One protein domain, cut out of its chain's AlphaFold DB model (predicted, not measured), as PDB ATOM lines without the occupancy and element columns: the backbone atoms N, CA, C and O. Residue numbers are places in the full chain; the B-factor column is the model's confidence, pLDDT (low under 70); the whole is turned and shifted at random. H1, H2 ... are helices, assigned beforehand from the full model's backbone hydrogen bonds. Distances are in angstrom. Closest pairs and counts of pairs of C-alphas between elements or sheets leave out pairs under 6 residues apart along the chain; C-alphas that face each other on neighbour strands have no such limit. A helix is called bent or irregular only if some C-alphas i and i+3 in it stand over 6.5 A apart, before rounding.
ATOM      1  N   GLY A  12     -33.246 -37.614 -28.116       73.62
ATOM      2  CA  GLY A  12     -32.200 -38.634 -28.170       73.62
ATOM      3  C   GLY A  12     -30.826 -37.997 -28.388       73.62
ATOM      4  O   GLY A  12     -30.676 -37.053 -29.176       73.62
ATOM      5  N   ARG A  13     -29.824 -38.485 -27.658       81.62
ATOM      6  CA  ARG A  13     -28.445 -37.993 -27.723       81.62
ATOM      7  C   ARG A  13     -27.614 -38.892 -28.630       81.62
ATOM      8  O   ARG A  13     -27.850 -40.089 -28.711       81.62
ATOM      9  N   ARG A  14     -26.655 -38.306 -29.355       87.56
ATOM     10  CA  ARG A  14     -25.772 -39.066 -30.254       87.56
ATOM     11  C   ARG A  14     -24.643 -39.702 -29.431       87.56
ATOM     12  O   ARG A  14     -23.828 -38.941 -28.904       87.56
ATOM     13  N   PRO A  15     -24.533 -41.043 -29.353       89.88
ATOM     14  CA  PRO A  15     -23.549 -41.701 -28.487       89.88
ATOM     15  C   PRO A  15     -22.098 -41.388 -28.840       89.88
ATOM     16  O   PRO A  15     -21.290 -41.088 -27.967       89.88
ATOM     17  N   VAL A  16     -21.786 -41.364 -30.138       92.38
ATOM     18  CA  VAL A  16     -20.442 -41.035 -30.637       92.38
ATOM     19  C   VAL A  16     -20.040 -39.610 -30.249       92.38
ATOM     20  O   VAL A  16     -18.905 -39.374 -29.852       92.38
ATOM     21  N   LEU A  17     -20.977 -38.659 -30.298       91.25
ATOM     22  CA  LEU A  17     -20.700 -37.279 -29.909       91.25
ATOM     23  C   LEU A  17     -20.419 -37.169 -28.406       91.25
ATOM     24  O   LEU A  17     -19.490 -36.469 -28.022       91.25
ATOM     25  N   ALA A  18     -21.183 -37.873 -27.566       90.62
ATOM     26  CA  ALA A  18     -20.952 -37.892 -26.122       90.62
ATOM     27  C   ALA A  18     -19.561 -38.454 -25.781       90.62
ATOM     28  O   ALA A  18     -18.836 -37.860 -24.984       90.62
ATOM     29  N   ALA A  19     -19.162 -39.546 -26.438       92.44
ATOM     30  CA  ALA A  19     -17.838 -40.136 -26.270       92.44
ATOM     31  C   ALA A  19     -16.719 -39.161 -26.663       92.44
ATOM     32  O   ALA A  19     -15.796 -38.947 -25.883       92.44
ATOM     33  N   LEU A  20     -16.829 -38.516 -27.833       94.31
ATOM     34  CA  LEU A  20     -15.846 -37.533 -28.298       94.31
ATOM     35  C   LEU A  20     -15.745 -36.329 -27.354       94.31
ATOM     36  O   LEU A  20     -14.642 -35.880 -27.049       94.31
ATOM     37  N   LEU A  21     -16.876 -35.831 -26.847       92.00
ATOM     38  CA  LEU A  21     -16.878 -34.737 -25.876       92.00
ATOM     39  C   LEU A  21     -16.116 -35.119 -24.600       92.00
ATOM     40  O   LEU A  21     -15.275 -34.338 -24.161       92.00
ATOM     41  N   SER A  22     -16.348 -36.315 -24.047       93.69
ATOM     42  CA  SER A  22     -15.616 -36.807 -22.866       93.69
ATOM     43  C   SER A  22     -14.149 -37.140 -23.137       93.69
ATOM     44  O   SER A  22     -13.323 -37.025 -22.229       93.69
ATOM     45  N   PHE A  23     -13.817 -37.512 -24.372       93.31
ATOM     46  CA  PHE A  23     -12.446 -37.768 -24.793       93.31
ATOM     47  C   PHE A  23     -11.614 -36.481 -24.807       93.31
ATOM     48  O   PHE A  23     -10.509 -36.457 -24.273       93.31
ATOM     49  N   PHE A  24     -12.138 -35.377 -25.345       91.94
ATOM     50  CA  PHE A  24     -11.415 -34.098 -25.315       91.94
ATOM     51  C   PHE A  24     -11.488 -33.416 -23.944       91.94
ATOM     52  O   PHE A  24     -10.483 -32.902 -23.451       91.94
ATOM     53  N   PHE A  25     -12.654 -33.456 -23.297       93.38
ATOM     54  CA  PHE A  25     -12.899 -32.821 -22.004       93.38
ATOM     55  C   PHE A  25     -13.584 -33.816 -21.068       93.38
ATOM     56  O   PHE A  25     -14.788 -34.044 -21.150       93.38
ATOM     57  N   THR A  26     -12.817 -34.423 -20.163       93.50
ATOM     58  CA  THR A  26     -13.315 -35.477 -19.267       93.50
ATOM     59  C   THR A  26     -14.557 -35.031 -18.504       93.50
ATOM     60  O   THR A  26     -14.539 -34.016 -17.817       93.50
ATOM     61  N   GLY A  27     -15.637 -35.804 -18.641       90.94
ATOM     62  CA  GLY A  27     -16.934 -35.511 -18.035       90.94
ATOM     63  C   GLY A  27     -17.909 -34.749 -18.942       90.94
ATOM     64  O   GLY A  27     -19.115 -34.792 -18.705       90.94
ATOM     65  N   LEU A  28     -17.456 -34.094 -20.016       92.25
ATOM     66  CA  LEU A  28     -18.330 -33.255 -20.850       92.25
ATOM     67  C   LEU A  28     -19.420 -34.062 -21.579       92.25
ATOM     68  O   LEU A  28     -20.538 -33.579 -21.757       92.25
ATOM     69  N   GLY A  29     -19.138 -35.309 -21.957       90.31
ATOM     70  CA  GLY A  29     -20.126 -36.234 -22.510       90.31
ATOM     71  C   GLY A  29     -21.212 -36.628 -21.507       90.31
ATOM     72  O   GLY A  29     -22.385 -36.690 -21.874       90.31
ATOM     73  N   GLN A  30     -20.864 -36.815 -20.231       92.19
ATOM     74  CA  GLN A  30     -21.835 -37.032 -19.152       92.19
ATOM     75  C   GLN A  30     -22.710 -35.793 -18.944       92.19
ATOM     76  O   GLN A  30     -23.930 -35.912 -18.824       92.19
ATOM     77  N   TRP A  31     -22.115 -34.596 -19.004       91.75
ATOM     78  CA  TRP A  31     -22.865 -33.338 -18.960       91.75
ATOM     79  C   TRP A  31     -23.824 -33.208 -20.152       91.75
ATOM     80  O   TRP A  31     -24.985 -32.836 -19.982       91.75
ATOM     81  N   TYR A  32     -23.380 -33.570 -21.360       88.75
ATOM     82  CA  TYR A  32     -24.222 -33.635 -22.563       88.75
ATOM     83  C   TYR A  32     -25.400 -34.609 -22.410       88.75
ATOM     84  O   TYR A  32     -26.481 -34.372 -22.960       88.75
ATOM     85  N   CYS A  33     -25.213 -35.660 -21.611       88.31
ATOM     86  CA  CYS A  33     -26.253 -36.605 -21.220       88.31
ATOM     87  C   CYS A  33     -27.083 -36.150 -19.999       88.31
ATOM     88  O   CYS A  33     -27.858 -36.936 -19.460       88.31
ATOM     89  N   GLY A  34     -26.946 -34.902 -19.546       86.50
ATOM     90  CA  GLY A  34     -27.712 -34.351 -18.426       86.50
ATOM     91  C   GLY A  34     -27.205 -34.737 -17.031       86.50
ATOM     92  O   GLY A  34     -27.796 -34.307 -16.045       86.50
ATOM     93  N   GLU A  35     -26.103 -35.485 -16.912       88.44
ATOM     94  CA  GLU A  35     -25.505 -35.870 -15.625       88.44
ATOM     95  C   GLU A  35     -24.319 -34.963 -15.257       88.44
ATOM     96  O   GLU A  35     -23.159 -35.381 -15.237       88.44
ATOM     97  N   ALA A  36     -24.604 -33.698 -14.934       88.31
ATOM     98  CA  ALA A  36     -23.574 -32.717 -14.571       88.31
ATOM     99  C   ALA A  36     -22.752 -33.129 -13.331       88.31
ATOM    100  O   ALA A  36     -21.539 -32.942 -13.302       88.31
ATOM    101  N   ALA A  37     -23.380 -33.750 -12.325       90.25
ATOM    102  CA  ALA A  37     -22.667 -34.229 -11.138       90.25
ATOM    103  C   ALA A  37     -21.613 -35.289 -11.498       90.25
ATOM    104  O   ALA A  37     -20.469 -35.217 -11.054       90.25
ATOM    105  N   ARG A  38     -21.968 -36.237 -12.374       92.38
ATOM    106  CA  ARG A  38     -21.058 -37.293 -12.824       92.38
ATOM    107  C   ARG A  38     -19.914 -36.742 -13.670       92.38
ATOM    108  O   ARG A  38     -18.784 -37.201 -13.531       92.38
ATOM    109  N   ALA A  39     -20.193 -35.725 -14.487       92.50
ATOM    110  CA  ALA A  39     -19.178 -34.992 -15.234       92.50
ATOM    111  C   ALA A  39     -18.102 -34.401 -14.312       92.50
ATOM    112  O   ALA A  39     -16.909 -34.619 -14.528       92.50
ATOM    113  N   VAL A  40     -18.531 -33.699 -13.257       94.25
ATOM    114  CA  VAL A  40     -17.628 -33.090 -12.270       94.25
ATOM    115  C   VAL A  40     -16.848 -34.160 -11.508       94.25
ATOM    116  O   VAL A  40     -15.633 -34.038 -11.374       94.25
ATOM    117  N   VAL A  41     -17.503 -35.238 -11.065       96.31
ATOM    118  CA  VAL A  41     -16.835 -36.337 -10.348       96.31
ATOM    119  C   VAL A  41     -15.739 -36.982 -11.201       96.31
ATOM    120  O   VAL A  41     -14.626 -37.162 -10.718       96.31
ATOM    121  N   LEU A  42     -16.011 -37.288 -12.472       94.81
ATOM    122  CA  LEU A  42     -15.015 -37.888 -13.370       94.81
ATOM    123  C   LEU A  42     -13.846 -36.942 -13.661       94.81
ATOM    124  O   LEU A  42     -12.700 -37.392 -13.719       94.81
ATOM    125  N   LEU A  43     -14.115 -35.641 -13.807       95.12
ATOM    126  CA  LEU A  43     -13.069 -34.631 -13.943       95.12
ATOM    127  C   LEU A  43     -12.169 -34.605 -12.698       95.12
ATOM    128  O   LEU A  43     -10.953 -34.719 -12.825       95.12
ATOM    129  N   LEU A  44     -12.753 -34.512 -11.500       95.62
ATOM    130  CA  LEU A  44     -11.998 -34.486 -10.244       95.62
ATOM    131  C   LEU A  44     -11.199 -35.776 -10.024       95.62
ATOM    132  O   LEU A  44     -10.021 -35.709  -9.679       95.62
ATOM    133  N   LEU A  45     -11.800 -36.939 -10.290       95.94
ATOM    134  CA  LEU A  45     -11.118 -38.231 -10.200       95.94
ATOM    135  C   LEU A  45      -9.926 -38.314 -11.159       95.94
ATOM    136  O   LEU A  45      -8.881 -38.829 -10.773       95.94
ATOM    137  N   ARG A  46     -10.040 -37.780 -12.382       95.31
ATOM    138  CA  ARG A  46      -8.915 -37.734 -13.331       95.31
ATOM    139  C   ARG A  46      -7.792 -36.813 -12.848       95.31
ATOM    140  O   ARG A  46      -6.620 -37.127 -13.070       95.31
ATOM    141  N   LEU A  47      -8.146 -35.676 -12.246       95.19
ATOM    142  CA  LEU A  47      -7.194 -34.668 -11.771       95.19
ATOM    143  C   LEU A  47      -6.456 -35.109 -10.507       95.19
ATOM    144  O   LEU A  47      -5.292 -34.754 -10.343       95.19
ATOM    145  N   LEU A  48      -7.102 -35.892  -9.640       95.38
ATOM    146  CA  LEU A  48      -6.549 -36.306  -8.354       95.38
ATOM    147  C   LEU A  48      -5.163 -36.982  -8.481       95.38
ATOM    148  O   LEU A  48      -4.234 -36.487  -7.843       95.38
ATOM    149  N   PRO A  49      -4.942 -38.002  -9.343       93.94
ATOM    150  CA  PRO A  49      -3.611 -38.577  -9.546       93.94
ATOM    151  C   PRO A  49      -2.549 -37.551  -9.953       93.94
ATOM    152  O   PRO A  49      -1.425 -37.604  -9.463       93.94
ATOM    153  N   ILE A  50      -2.906 -36.596 -10.819       93.25
ATOM    154  CA  ILE A  50      -1.989 -35.563 -11.321       93.25
ATOM    155  C   ILE A  50      -1.627 -34.585 -10.198       93.25
ATOM    156  O   ILE A  50      -0.455 -34.255 -10.026       93.25
ATOM    157  N   LEU A  51      -2.617 -34.167  -9.404       94.38
ATOM    158  CA  LEU A  51      -2.425 -33.291  -8.246       94.38
ATOM    159  C   LEU A  51      -1.579 -33.944  -7.150       94.38
ATOM    160  O   LEU A  51      -0.897 -33.233  -6.418       94.38
ATOM    161  N   CYS A  52      -1.590 -35.273  -7.041       92.94
ATOM    162  CA  CYS A  52      -0.764 -36.001  -6.085       92.94
ATOM    163  C   CYS A  52       0.705 -36.140  -6.522       92.94
ATOM    164  O   CYS A  52       1.564 -36.299  -5.653       92.94
ATOM    165  N   LEU A  53       1.022 -36.053  -7.824       91.06
ATOM    166  CA  LEU A  53       2.390 -36.245  -8.335       91.06
ATOM    167  C   LEU A  53       3.452 -35.391  -7.613       91.06
ATOM    168  O   LEU A  53       4.448 -35.962  -7.171       91.06
ATOM    169  N   PRO A  54       3.273 -34.067  -7.427       91.00
ATOM    170  CA  PRO A  54       4.274 -33.206  -6.789       91.00
ATOM    171  C   PRO A  54       4.632 -33.612  -5.355       91.00
ATOM    172  O   PRO A  54       5.700 -33.245  -4.870       91.00
ATOM    173  N   PHE A  55       3.747 -34.349  -4.678       89.75
ATOM    174  CA  PHE A  55       3.897 -34.728  -3.276       89.75
ATOM    175  C   PHE A  55       4.610 -36.076  -3.086       89.75
ATOM    176  O   PHE A  55       5.055 -36.388  -1.984       89.75
ATOM    177  N   ILE A  56       4.774 -36.868  -4.149       87.94
ATOM    178  CA  ILE A  56       5.426 -38.186  -4.086       87.94
ATOM    179  C   ILE A  56       6.866 -38.116  -3.532       87.94
ATOM    180  O   ILE A  56       7.193 -38.957  -2.687       87.94
ATOM    181  N   PRO A  57       7.726 -37.142  -3.910       83.69
ATOM    182  CA  PRO A  57       9.112 -37.092  -3.432       83.69
ATOM    183  C   PRO A  57       9.256 -36.874  -1.920       83.69
ATOM    184  O   PRO A  57      10.331 -37.110  -1.372       83.69
ATOM    185  N   PHE A  58       8.195 -36.420  -1.240       82.56
ATOM    186  CA  PHE A  58       8.189 -36.239   0.214       82.56
ATOM    187  C   PHE A  58       8.036 -37.564   0.969       82.56
ATOM    188  O   PHE A  58       8.488 -37.671   2.105       82.56
ATOM    189  N   TYR A  59       7.408 -38.567   0.350       78.00
ATOM    190  CA  TYR A  59       7.122 -39.858   0.982       78.00
ATOM    191  C   TYR A  59       8.025 -40.988   0.468       78.00
ATOM    192  O   TYR A  59       8.325 -41.935   1.193       78.00
ATOM    193  N   ALA A  60       8.465 -40.901  -0.787       71.31
ATOM    194  CA  ALA A  60       9.263 -41.927  -1.446       71.31
ATOM    195  C   ALA A  60      10.519 -41.333  -2.094       71.31
ATOM    196  O   ALA A  60      10.544 -40.177  -2.507       71.31
ATOM    197  N   GLN A  61      11.563 -42.153  -2.217       68.31
ATOM    198  CA  GLN A  61      12.791 -41.816  -2.938       68.31
ATOM    199  C   GLN A  61      13.150 -42.955  -3.897       68.31
ATOM    200  O   GLN A  61      12.848 -44.119  -3.615       68.31
ATOM    201  N   GLY A  62      13.812 -42.635  -5.009       68.75
ATOM    202  CA  GLY A  62      14.339 -43.627  -5.942       68.75
ATOM    203  C   GLY A  62      13.267 -44.312  -6.781       68.75
ATOM    204  O   GLY A  62      12.219 -43.740  -7.078       68.75
ATOM    205  N   GLY A  63      13.494 -45.589  -7.107       70.44
ATOM    206  CA  GLY A  63      12.618 -46.367  -7.996       70.44
ATOM    207  C   GLY A  63      11.145 -46.427  -7.561       70.44
ATOM    208  O   GLY A  63      10.260 -46.591  -8.399       70.44
ATOM    209  N   ARG A  64      10.844 -46.209  -6.274       81.06
ATOM    210  CA  ARG A  64       9.461 -46.097  -5.774       81.06
ATOM    211  C   ARG A  64       8.719 -44.893  -6.347       81.06
ATOM    212  O   ARG A  64       7.524 -44.998  -6.613       81.06
ATOM    213  N   VAL A  65       9.413 -43.773  -6.554       85.19
ATOM    214  CA  VAL A  65       8.842 -42.563  -7.157       85.19
ATOM    215  C   VAL A  65       8.451 -42.839  -8.604       85.19
ATOM    216  O   VAL A  65       7.354 -42.469  -9.010       85.19
ATOM    217  N   LEU A  66       9.295 -43.554  -9.357       85.81
ATOM    218  CA  LEU A  66       8.996 -43.949 -10.734       85.81
ATOM    219  C   LEU A  66       7.761 -44.858 -10.810       85.81
ATOM    220  O   LEU A  66       6.863 -44.600 -11.612       85.81
ATOM    221  N   CYS A  67       7.676 -45.883  -9.956       86.94
ATOM    222  CA  CYS A  67       6.505 -46.763  -9.898       86.94
ATOM    223  C   CYS A  67       5.232 -45.993  -9.523       86.94
ATOM    224  O   CYS A  67       4.200 -46.161 -10.169       86.94
ATOM    225  N   ALA A  68       5.297 -45.123  -8.511       89.19
ATOM    226  CA  ALA A  68       4.162 -44.296  -8.113       89.19
ATOM    227  C   ALA A  68       3.725 -43.354  -9.248       89.19
ATOM    228  O   ALA A  68       2.535 -43.271  -9.547       89.19
ATOM    229  N   PHE A  69       4.675 -42.712  -9.934       88.50
ATOM    230  CA  PHE A  69       4.409 -41.881 -11.109       88.50
ATOM    231  C   PHE A  69       3.691 -42.680 -12.210       88.50
ATOM    232  O   PHE A  69       2.681 -42.222 -12.745       88.50
ATOM    233  N   ALA A  70       4.160 -43.899 -12.497       90.06
ATOM    234  CA  ALA A  70       3.546 -44.800 -13.471       90.06
ATOM    235  C   ALA A  70       2.096 -45.139 -13.112       90.06
ATOM    236  O   ALA A  70       1.203 -45.025 -13.949       90.06
ATOM    237  N   VAL A  71       1.859 -45.526 -11.856       92.81
ATOM    238  CA  VAL A  71       0.528 -45.890 -11.354       92.81
ATOM    239  C   VAL A  71      -0.424 -44.701 -11.441       92.81
ATOM    240  O   VAL A  71      -1.547 -44.862 -11.917       92.81
ATOM    241  N   MET A  72       0.016 -43.501 -11.051       93.00
ATOM    242  CA  MET A  72      -0.804 -42.287 -11.136       93.00
ATOM    243  C   MET A  72      -1.147 -41.924 -12.586       93.00
ATOM    244  O   MET A  72      -2.289 -41.563 -12.879       93.00
ATOM    245  N   LEU A  73      -0.190 -42.072 -13.507       91.50
ATOM    246  CA  LEU A  73      -0.421 -41.855 -14.934       91.50
ATOM    247  C   LEU A  73      -1.437 -42.859 -15.495       91.50
ATOM    248  O   LEU A  73      -2.402 -42.456 -16.144       91.50
ATOM    249  N   VAL A  74      -1.264 -44.151 -15.203       94.38
ATOM    250  CA  VAL A  74      -2.181 -45.216 -15.641       94.38
ATOM    251  C   VAL A  74      -3.578 -45.013 -15.056       94.38
ATOM    252  O   VAL A  74      -4.557 -45.123 -15.791       94.38
ATOM    253  N   ALA A  75      -3.693 -44.652 -13.775       95.38
ATOM    254  CA  ALA A  75      -4.975 -44.354 -13.141       95.38
ATOM    255  C   ALA A  75      -5.686 -43.177 -13.830       95.38
ATOM    256  O   ALA A  75      -6.869 -43.278 -14.159       95.38
ATOM    257  N   SER A  76      -4.966 -42.085 -14.119       94.62
ATOM    258  CA  SER A  76      -5.542 -40.934 -14.829       94.62
ATOM    259  C   SER A  76      -5.995 -41.299 -16.251       94.62
ATOM    260  O   SER A  76      -7.092 -40.918 -16.668       94.62
ATOM    261  N   LEU A  77      -5.200 -42.096 -16.978       94.62
ATOM    262  CA  LEU A  77      -5.545 -42.588 -18.318       94.62
ATOM    263  C   LEU A  77      -6.753 -43.533 -18.300       94.62
ATOM    264  O   LEU A  77      -7.626 -43.427 -19.162       94.62
ATOM    265  N   ALA A  78      -6.842 -44.421 -17.308       96.31
ATOM    266  CA  ALA A  78      -7.970 -45.331 -17.147       96.31
ATOM    267  C   ALA A  78      -9.278 -44.564 -16.906       96.31
ATOM    268  O   ALA A  78     -10.295 -44.877 -17.523       96.31
ATOM    269  N   ILE A  79      -9.246 -43.514 -16.077       95.50
ATOM    270  CA  ILE A  79     -10.411 -42.648 -15.834       95.50
ATOM    271  C   ILE A  79     -10.777 -41.868 -17.099       95.50
ATOM    272  O   ILE A  79     -11.955 -41.739 -17.423       95.50
ATOM    273  N   TRP A  80      -9.787 -41.377 -17.845       94.75
ATOM    274  CA  TRP A  80     -10.004 -40.655 -19.100       94.75
ATOM    275  C   TRP A  80     -10.693 -41.517 -20.176       94.75
ATOM    276  O   TRP A  80     -11.711 -41.110 -20.750       94.75
ATOM    277  N   LEU A  81     -10.200 -42.740 -20.401       95.94
ATOM    278  CA  LEU A  81     -10.822 -43.698 -21.322       95.94
ATOM    279  C   LEU A  81     -12.179 -44.179 -20.797       95.94
ATOM    280  O   LEU A  81     -13.163 -44.191 -21.539       95.94
ATOM    281  N   GLY A  82     -12.257 -44.502 -19.504       95.81
ATOM    282  CA  GLY A  82     -13.481 -44.935 -18.836       95.81
ATOM    283  C   GLY A  82     -14.594 -43.893 -18.924       95.81
ATOM    284  O   GLY A  82     -15.728 -44.244 -19.234       95.81
ATOM    285  N   ALA A  83     -14.278 -42.604 -18.764       94.44
ATOM    286  CA  ALA A  83     -15.238 -41.514 -18.933       94.44
ATOM    287  C   ALA A  83     -15.767 -41.414 -20.373       94.44
ATOM    288  O   ALA A  83     -16.933 -41.074 -20.577       94.44
ATOM    289  N   SER A  84     -14.939 -41.715 -21.372       94.06
ATOM    290  CA  SER A  84     -15.350 -41.702 -22.783       94.06
ATOM    291  C   SER A  84     -16.299 -42.862 -23.100       94.06
ATOM    292  O   SER A  84     -17.340 -42.664 -23.729       94.06
ATOM    293  N   ILE A  85     -15.974 -44.059 -22.604       94.69
ATOM    294  CA  ILE A  85     -16.797 -45.270 -22.742       94.69
ATOM    295  C   ILE A  85     -18.123 -45.110 -21.990       94.69
ATOM    296  O   ILE A  85     -19.191 -45.408 -22.524       94.69
ATOM    297  N   ASP A  86     -18.076 -44.587 -20.768       94.25
ATOM    298  CA  ASP A  86     -19.264 -44.346 -19.958       94.25
ATOM    299  C   ASP A  86     -20.227 -43.352 -20.628       94.25
ATOM    300  O   ASP A  86     -21.427 -43.613 -20.716       94.25
ATOM    301  N   ALA A  87     -19.705 -42.257 -21.191       92.12
ATOM    302  CA  ALA A  87     -20.518 -41.280 -21.914       92.12
ATOM    303  C   ALA A  87     -21.221 -41.895 -23.136       92.12
ATOM    304  O   ALA A  87     -22.367 -41.545 -23.429       92.12
ATOM    305  N   PHE A  88     -20.565 -42.830 -23.830       92.44
ATOM    306  CA  PHE A  88     -21.159 -43.558 -24.950       92.44
ATOM    307  C   PHE A  88     -22.377 -44.383 -24.514       92.44
ATOM    308  O   PHE A  88     -23.453 -44.271 -25.109       92.44
ATOM    309  N   PHE A  89     -22.232 -45.194 -23.461       92.06
ATOM    310  CA  PHE A  89     -23.326 -46.033 -22.963       92.06
ATOM    311  C   PHE A  89     -24.461 -45.206 -22.359       92.06
ATOM    312  O   PHE A  89     -25.635 -45.501 -22.600       92.06
ATOM    313  N   LEU A  90     -24.124 -44.133 -21.643       89.44
ATOM    314  CA  LEU A  90     -25.105 -43.226 -21.061       89.44
ATOM    315  C   LEU A  90     -25.966 -42.552 -22.141       89.44
ATOM    316  O   LEU A  90     -27.188 -42.506 -22.011       89.44
ATOM    317  N   ALA A  91     -25.350 -42.099 -23.236       88.50
ATOM    318  CA  ALA A  91     -26.053 -41.487 -24.362       88.50
ATOM    319  C   ALA A  91     -26.903 -42.479 -25.168       88.50
ATOM    320  O   ALA A  91     -27.915 -42.085 -25.744       88.50
ATOM    321  N   ARG A  92     -26.499 -43.755 -25.229       88.06
ATOM    322  CA  ARG A  92     -27.252 -44.805 -25.935       88.06
ATOM    323  C   ARG A  92     -28.558 -45.149 -25.222       88.06
ATOM    324  O   ARG A  92     -29.550 -45.430 -25.886       88.06
ATOM    325  N   ASN A  93     -28.545 -45.120 -23.894       80.94
ATOM    326  CA  ASN A  93     -29.633 -45.647 -23.072       80.94
ATOM    327  C   ASN A  93     -30.563 -44.562 -22.511       80.94
ATOM    328  O   ASN A  93     -31.477 -44.892 -21.758       80.94
ATOM    329  N   ARG A  94     -30.336 -43.278 -22.828       78.12
ATOM    330  CA  ARG A  94     -31.130 -42.176 -22.273       78.12
ATOM    331  C   ARG A  94     -31.550 -41.131 -23.295       78.12
ATOM    332  O   ARG A  94     -30.761 -40.640 -24.103       78.12
ATOM    333  N   SER A  95     -32.797 -40.713 -23.157       73.50
ATOM    334  CA  SER A  95     -33.348 -39.473 -23.682       73.50
ATOM    335  C   SER A  95     -33.397 -38.441 -22.551       73.50
ATOM    336  O   SER A  95     -33.649 -38.776 -21.397       73.50
ATOM    337  N   ILE A  96     -33.072 -37.180 -22.851       75.81
ATOM    338  CA  ILE A  96     -33.025 -36.117 -21.834       75.81
ATOM    339  C   ILE A  96     -33.900 -34.952 -22.265       75.81
ATOM    340  O   ILE A  96     -33.890 -34.539 -23.430       75.81
ATOM    341  N   VAL A  97     -34.589 -34.383 -21.282       68.75
ATOM    342  CA  VAL A  97     -35.270 -33.097 -21.382       68.75
ATOM    343  C   VAL A  97     -34.227 -31.968 -21.364       68.75
ATOM    344  O   VAL A  97     -33.509 -31.810 -20.375       68.75
ATOM    345  N   PRO A  98     -34.083 -31.177 -22.442       65.25
ATOM    346  CA  PRO A  98     -33.079 -30.118 -22.495       65.25
ATOM    347  C   PRO A  98     -33.414 -28.976 -21.519       65.25
ATOM    348  O   PRO A  98     -34.344 -28.210 -21.747       65.25
ATOM    349  N   GLY A  99     -32.627 -28.850 -20.444       68.25
ATOM    350  CA  GLY A  99     -32.682 -27.729 -19.493       68.25
ATOM    351  C   GLY A  99     -31.660 -26.618 -19.781       68.25
ATOM    352  O   GLY A  99     -30.939 -26.649 -20.779       68.25
ATOM    353  N   LEU A 100     -31.537 -25.647 -18.866       65.00
ATOM    354  CA  LEU A 100     -30.553 -24.546 -18.929       65.00
ATOM    355  C   LEU A 100     -29.101 -25.035 -19.096       65.00
ATOM    356  O   LEU A 100     -28.323 -24.414 -19.818       65.00
ATOM    357  N   ALA A 101     -28.768 -26.183 -18.501       67.31
ATOM    358  CA  ALA A 101     -27.459 -26.831 -18.599       67.31
ATOM    359  C   ALA A 101     -27.136 -27.395 -19.999       67.31
ATOM    360  O   ALA A 101     -25.992 -27.766 -20.250       67.31
ATOM    361  N   ALA A 102     -28.115 -27.450 -20.913       73.44
ATOM    362  CA  ALA A 102     -27.942 -27.930 -22.284       73.44
ATOM    363  C   ALA A 102     -27.640 -26.811 -23.301       73.44
ATOM    364  O   ALA A 102     -27.583 -27.085 -24.504       73.44
ATOM    365  N   ARG A 103     -27.475 -25.558 -22.845       82.94
ATOM    366  CA  ARG A 103     -27.111 -24.414 -23.697       82.94
ATOM    367  C   ARG A 103     -25.638 -24.501 -24.142       82.94
ATOM    368  O   ARG A 103     -24.798 -24.936 -23.358       82.94
ATOM    369  N   PRO A 104     -25.291 -24.038 -25.359       83.38
ATOM    370  CA  PRO A 104     -23.932 -24.151 -25.904       83.38
ATOM    371  C   PRO A 104     -22.858 -23.483 -25.033       83.38
ATOM    372  O   PRO A 104     -21.769 -24.027 -24.879       83.38
ATOM    373  N   TRP A 105     -23.176 -22.348 -24.403       87.00
ATOM    374  CA  TRP A 105     -22.242 -21.643 -23.520       87.00
ATOM    375  C   TRP A 105     -21.881 -22.445 -22.260       87.00
ATOM    376  O   TRP A 105     -20.769 -22.308 -21.766       87.00
ATOM    377  N   ALA A 106     -22.776 -23.305 -21.757       87.69
ATOM    378  CA  ALA A 106     -22.508 -24.118 -20.569       87.69
ATOM    379  C   ALA A 106     -21.462 -25.203 -20.869       87.69
ATOM    380  O   ALA A 106     -20.573 -25.446 -20.056       87.69
ATOM    381  N   TYR A 107     -21.512 -25.795 -22.069       89.06
ATOM    382  CA  TYR A 107     -20.483 -26.730 -22.532       89.06
ATOM    383  C   TYR A 107     -19.134 -26.039 -22.732       89.06
ATOM    384  O   TYR A 107     -18.112 -26.586 -22.328       89.06
ATOM    385  N   LEU A 108     -19.129 -24.831 -23.313       91.38
ATOM    386  CA  LEU A 108     -17.909 -24.033 -23.462       91.38
ATOM    387  C   LEU A 108     -17.299 -23.679 -22.104       91.38
ATOM    388  O   LEU A 108     -16.094 -23.830 -21.920       91.38
ATOM    389  N   LEU A 109     -18.125 -23.267 -21.142       92.62
ATOM    390  CA  LEU A 109     -17.674 -22.949 -19.791       92.62
ATOM    391  C   LEU A 109     -17.075 -24.177 -19.092       92.62
ATOM    392  O   LEU A 109     -15.994 -24.075 -18.516       92.62
ATOM    393  N   PHE A 110     -17.730 -25.340 -19.178       92.56
ATOM    394  CA  PHE A 110     -17.196 -26.584 -18.613       92.56
ATOM    395  C   PHE A 110     -15.887 -27.006 -19.291       92.56
ATOM    396  O   PHE A 110     -14.941 -27.392 -18.610       92.56
ATOM    397  N   ALA A 111     -15.808 -26.911 -20.621       93.81
ATOM    398  CA  ALA A 111     -14.595 -27.224 -21.370       93.81
ATOM    399  C   ALA A 111     -13.428 -26.310 -20.960       93.81
ATOM    400  O   ALA A 111     -12.325 -26.794 -20.699       93.81
ATOM    401  N   LEU A 112     -13.681 -25.003 -20.828       95.44
ATOM    402  CA  LEU A 112     -12.687 -24.033 -20.373       95.44
ATOM    403  C   LEU A 112     -12.238 -24.318 -18.936       95.44
ATOM    404  O   LEU A 112     -11.040 -24.345 -18.666       95.44
ATOM    405  N   LEU A 113     -13.179 -24.597 -18.030       94.88
ATOM    406  CA  LEU A 113     -12.869 -24.970 -16.649       94.88
ATOM    407  C   LEU A 113     -12.032 -26.255 -16.593       94.88
ATOM    408  O   LEU A 113     -11.012 -26.295 -15.913       94.88
ATOM    409  N   SER A 114     -12.410 -27.283 -17.357       94.25
ATOM    410  CA  SER A 114     -11.654 -28.534 -17.461       94.25
ATOM    411  C   SER A 114     -10.227 -28.295 -17.955       94.25
ATOM    412  O   SER A 114      -9.301 -28.933 -17.449       94.25
ATOM    413  N   LEU A 115     -10.036 -27.392 -18.922       94.94
ATOM    414  CA  LEU A 115      -8.717 -27.036 -19.440       94.94
ATOM    415  C   LEU A 115      -7.881 -26.309 -18.381       94.94
ATOM    416  O   LEU A 115      -6.744 -26.709 -18.135       94.94
ATOM    417  N   ILE A 116      -8.457 -25.300 -17.718       96.25
ATOM    418  CA  ILE A 116      -7.795 -24.536 -16.652       96.25
ATOM    419  C   ILE A 116      -7.393 -25.462 -15.502       96.25
ATOM    420  O   ILE A 116      -6.243 -25.432 -15.073       96.25
ATOM    421  N   CYS A 117      -8.293 -26.330 -15.035       95.38
ATOM    422  CA  CYS A 117      -7.990 -27.272 -13.959       95.38
ATOM    423  C   CYS A 117      -6.911 -28.285 -14.363       95.38
ATOM    424  O   CYS A 117      -6.034 -28.595 -13.560       95.38
ATOM    425  N   THR A 118      -6.933 -28.779 -15.606       93.81
ATOM    426  CA  THR A 118      -5.904 -29.711 -16.096       93.81
ATOM    427  C   THR A 118      -4.543 -29.027 -16.202       93.81
ATOM    428  O   THR A 118      -3.548 -29.570 -15.727       93.81
ATOM    429  N   ALA A 119      -4.487 -27.819 -16.769       94.81
ATOM    430  CA  ALA A 119      -3.261 -27.028 -16.838       94.81
ATOM    431  C   ALA A 119      -2.730 -26.691 -15.434       94.81
ATOM    432  O   ALA A 119      -1.545 -26.878 -15.162       94.81
ATOM    433  N   GLY A 120      -3.621 -26.284 -14.524       95.06
ATOM    434  CA  GLY A 120      -3.304 -26.000 -13.125       95.06
ATOM    435  C   GLY A 120      -2.781 -27.219 -12.364       95.06
ATOM    436  O   GLY A 120      -1.881 -27.068 -11.547       95.06
ATOM    437  N   ALA A 121      -3.273 -28.428 -12.659       93.50
ATOM    438  CA  ALA A 121      -2.759 -29.666 -12.071       93.50
ATOM    439  C   ALA A 121      -1.404 -30.095 -12.667       93.50
ATOM    440  O   ALA A 121      -0.543 -30.601 -11.949       93.50
ATOM    441  N   LEU A 122      -1.185 -29.874 -13.968       93.81
ATOM    442  CA  LEU A 122       0.072 -30.221 -14.642       93.81
ATOM    443  C   LEU A 122       1.228 -29.280 -14.285       93.81
ATOM    444  O   LEU A 122       2.376 -29.721 -14.246       93.81
ATOM    445  N   MET A 123       0.951 -28.002 -14.017       94.62
ATOM    446  CA  MET A 123       1.969 -27.000 -13.688       94.62
ATOM    447  C   MET A 123       2.859 -27.389 -12.488       94.62
ATOM    448  O   MET A 123       4.081 -27.399 -12.660       94.62
ATOM    449  N   PRO A 124       2.327 -27.765 -11.307       92.81
ATOM    450  CA  PRO A 124       3.163 -28.199 -10.193       92.81
ATOM    451  C   PRO A 124       3.875 -29.524 -10.497       92.81
ATOM    452  O   PRO A 124       5.047 -29.664 -10.160       92.81
ATOM    453  N   ALA A 125       3.241 -30.466 -11.210       91.00
ATOM    454  CA  ALA A 125       3.905 -31.711 -11.612       91.00
ATOM    455  C   ALA A 125       5.125 -31.433 -12.509       91.00
ATOM    456  O   ALA A 125       6.190 -32.020 -12.320       91.00
ATOM    457  N   ARG A 126       5.001 -30.476 -13.436       92.19
ATOM    458  CA  ARG A 126       6.086 -30.016 -14.313       92.19
ATOM    459  C   ARG A 126       7.156 -29.202 -13.580       92.19
ATOM    460  O   ARG A 126       8.304 -29.173 -14.033       92.19
ATOM    461  N   ALA A 127       6.793 -28.516 -12.501       92.25
ATOM    462  CA  ALA A 127       7.737 -27.803 -11.646       92.25
ATOM    463  C   ALA A 127       8.583 -28.784 -10.819       92.25
ATOM    464  O   ALA A 127       9.797 -28.601 -10.727       92.25
ATOM    465  N   THR A 128       7.964 -29.848 -10.298       92.38
ATOM    466  CA  THR A 128       8.634 -30.879  -9.491       92.38
ATOM    467  C   THR A 128       9.468 -31.841 -10.333       92.38
ATOM    468  O   THR A 128      10.562 -32.211  -9.910       92.38
ATOM    469  N   TYR A 129       8.997 -32.231 -11.521       92.88
ATOM    470  CA  TYR A 129       9.668 -33.227 -12.357       92.88
ATOM    471  C   TYR A 129      10.194 -32.657 -13.676       92.88
ATOM    472  O   TYR A 129       9.548 -31.857 -14.358       92.88
TER     473      TYR A 129
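This is residues 12 to 129 of the 316 residues of an uncharacterized protein of Spirochaetes bacterium ADurb.BinA120 (UniProt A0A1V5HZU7). What shape do these coordinates make? A rod of three long helices, H4, H3 and H5, aligned along its length with their centres in a triangle, has the short helices H1 and H2 packed between H4 and H5 at the end where H4 ends and H5 begins. H3 touches both H4 and H5, which are apart from each other. What is it built of, and how large is it? The 118 printed residues hold five named helices, in the order H1, H2, H3, H4, H5, and no named strand: the class is all helix. The whole is only just compact, close to loose, with a radius of gyration of the C-alphas of 16.1 A and spans of 52 by 24 by 18 A.

Where are the long helices? H4, residues 63 to 93, is the longest at 44.9 A, from C-alpha 63 at (12.618, -46.367, -7.996) to C-alpha 93 at (-29.633, -45.647, -23.072). H3, residues 36 to 59, measures 35.1 A, and H5, residues 104 to 128, measures 37.1 A, ending with C-alpha 128 at (8.634, -30.879, -9.491). Where are the short ones? H1, residues 15 to 24, measures 14.7 A and begins with C-alpha 15 at (-23.549, -41.701, -28.487); H2, residues 28 to 32, measures 6.1 A. Are the helices even? H3 has a kink of 41 degrees near residue 53 and is irregular, with C-alphas 54 and 57 7.1 A apart. H5 is neither bent nor irregular, but only just: C-alphas 121 and 124 are 6.4 A apart.

What touches H4? H3 and H4 form a helical hairpin at a shallow tilt of 4 degrees, opposite ways, with the closest C-alphas, those of Arg 46 and Ser 76, 4.9 A apart. With residues 80 to 92 alone, H4 touches H1 at a shallow tilt of 27 degrees, opposite ways; their closest C-alphas, those of Ala 19 and Ser 84, are 4.6 A apart. Where is H5? With residues 43 to 54 alone, H3 touches H5 at a shallow tilt of 8 degrees, the same way, and their closest C-alphas, those of Pro 54 and Ala 125, are 5.1 A apart. What does H2 touch? It touches the four other helices, among them H1, where the closest C-alphas, those of Ala 18 and Gly 29, are 4.1 A apart. H1 and H3 are apart, while H1 and H5 are near each other. What do the backbones show? Every O i to N i+4 pair is within hydrogen-bond range in H1, H2 and H4, against 12 of 20 in H3 and 19 of 21 in H5.

How far does it reach? The two C-alphas farthest apart, those of Gly 62 and Val 97, are 53.0 A apart. Is anything cut or linked at length? The printed part has no cut and no long link; H4 to H5 is a short link of 10 residues, and the other three links are tight. Where is confidence low? The mean pLDDT of the printed part is 89.1, and residues 61 to 62 and 97 to 101 are under 70.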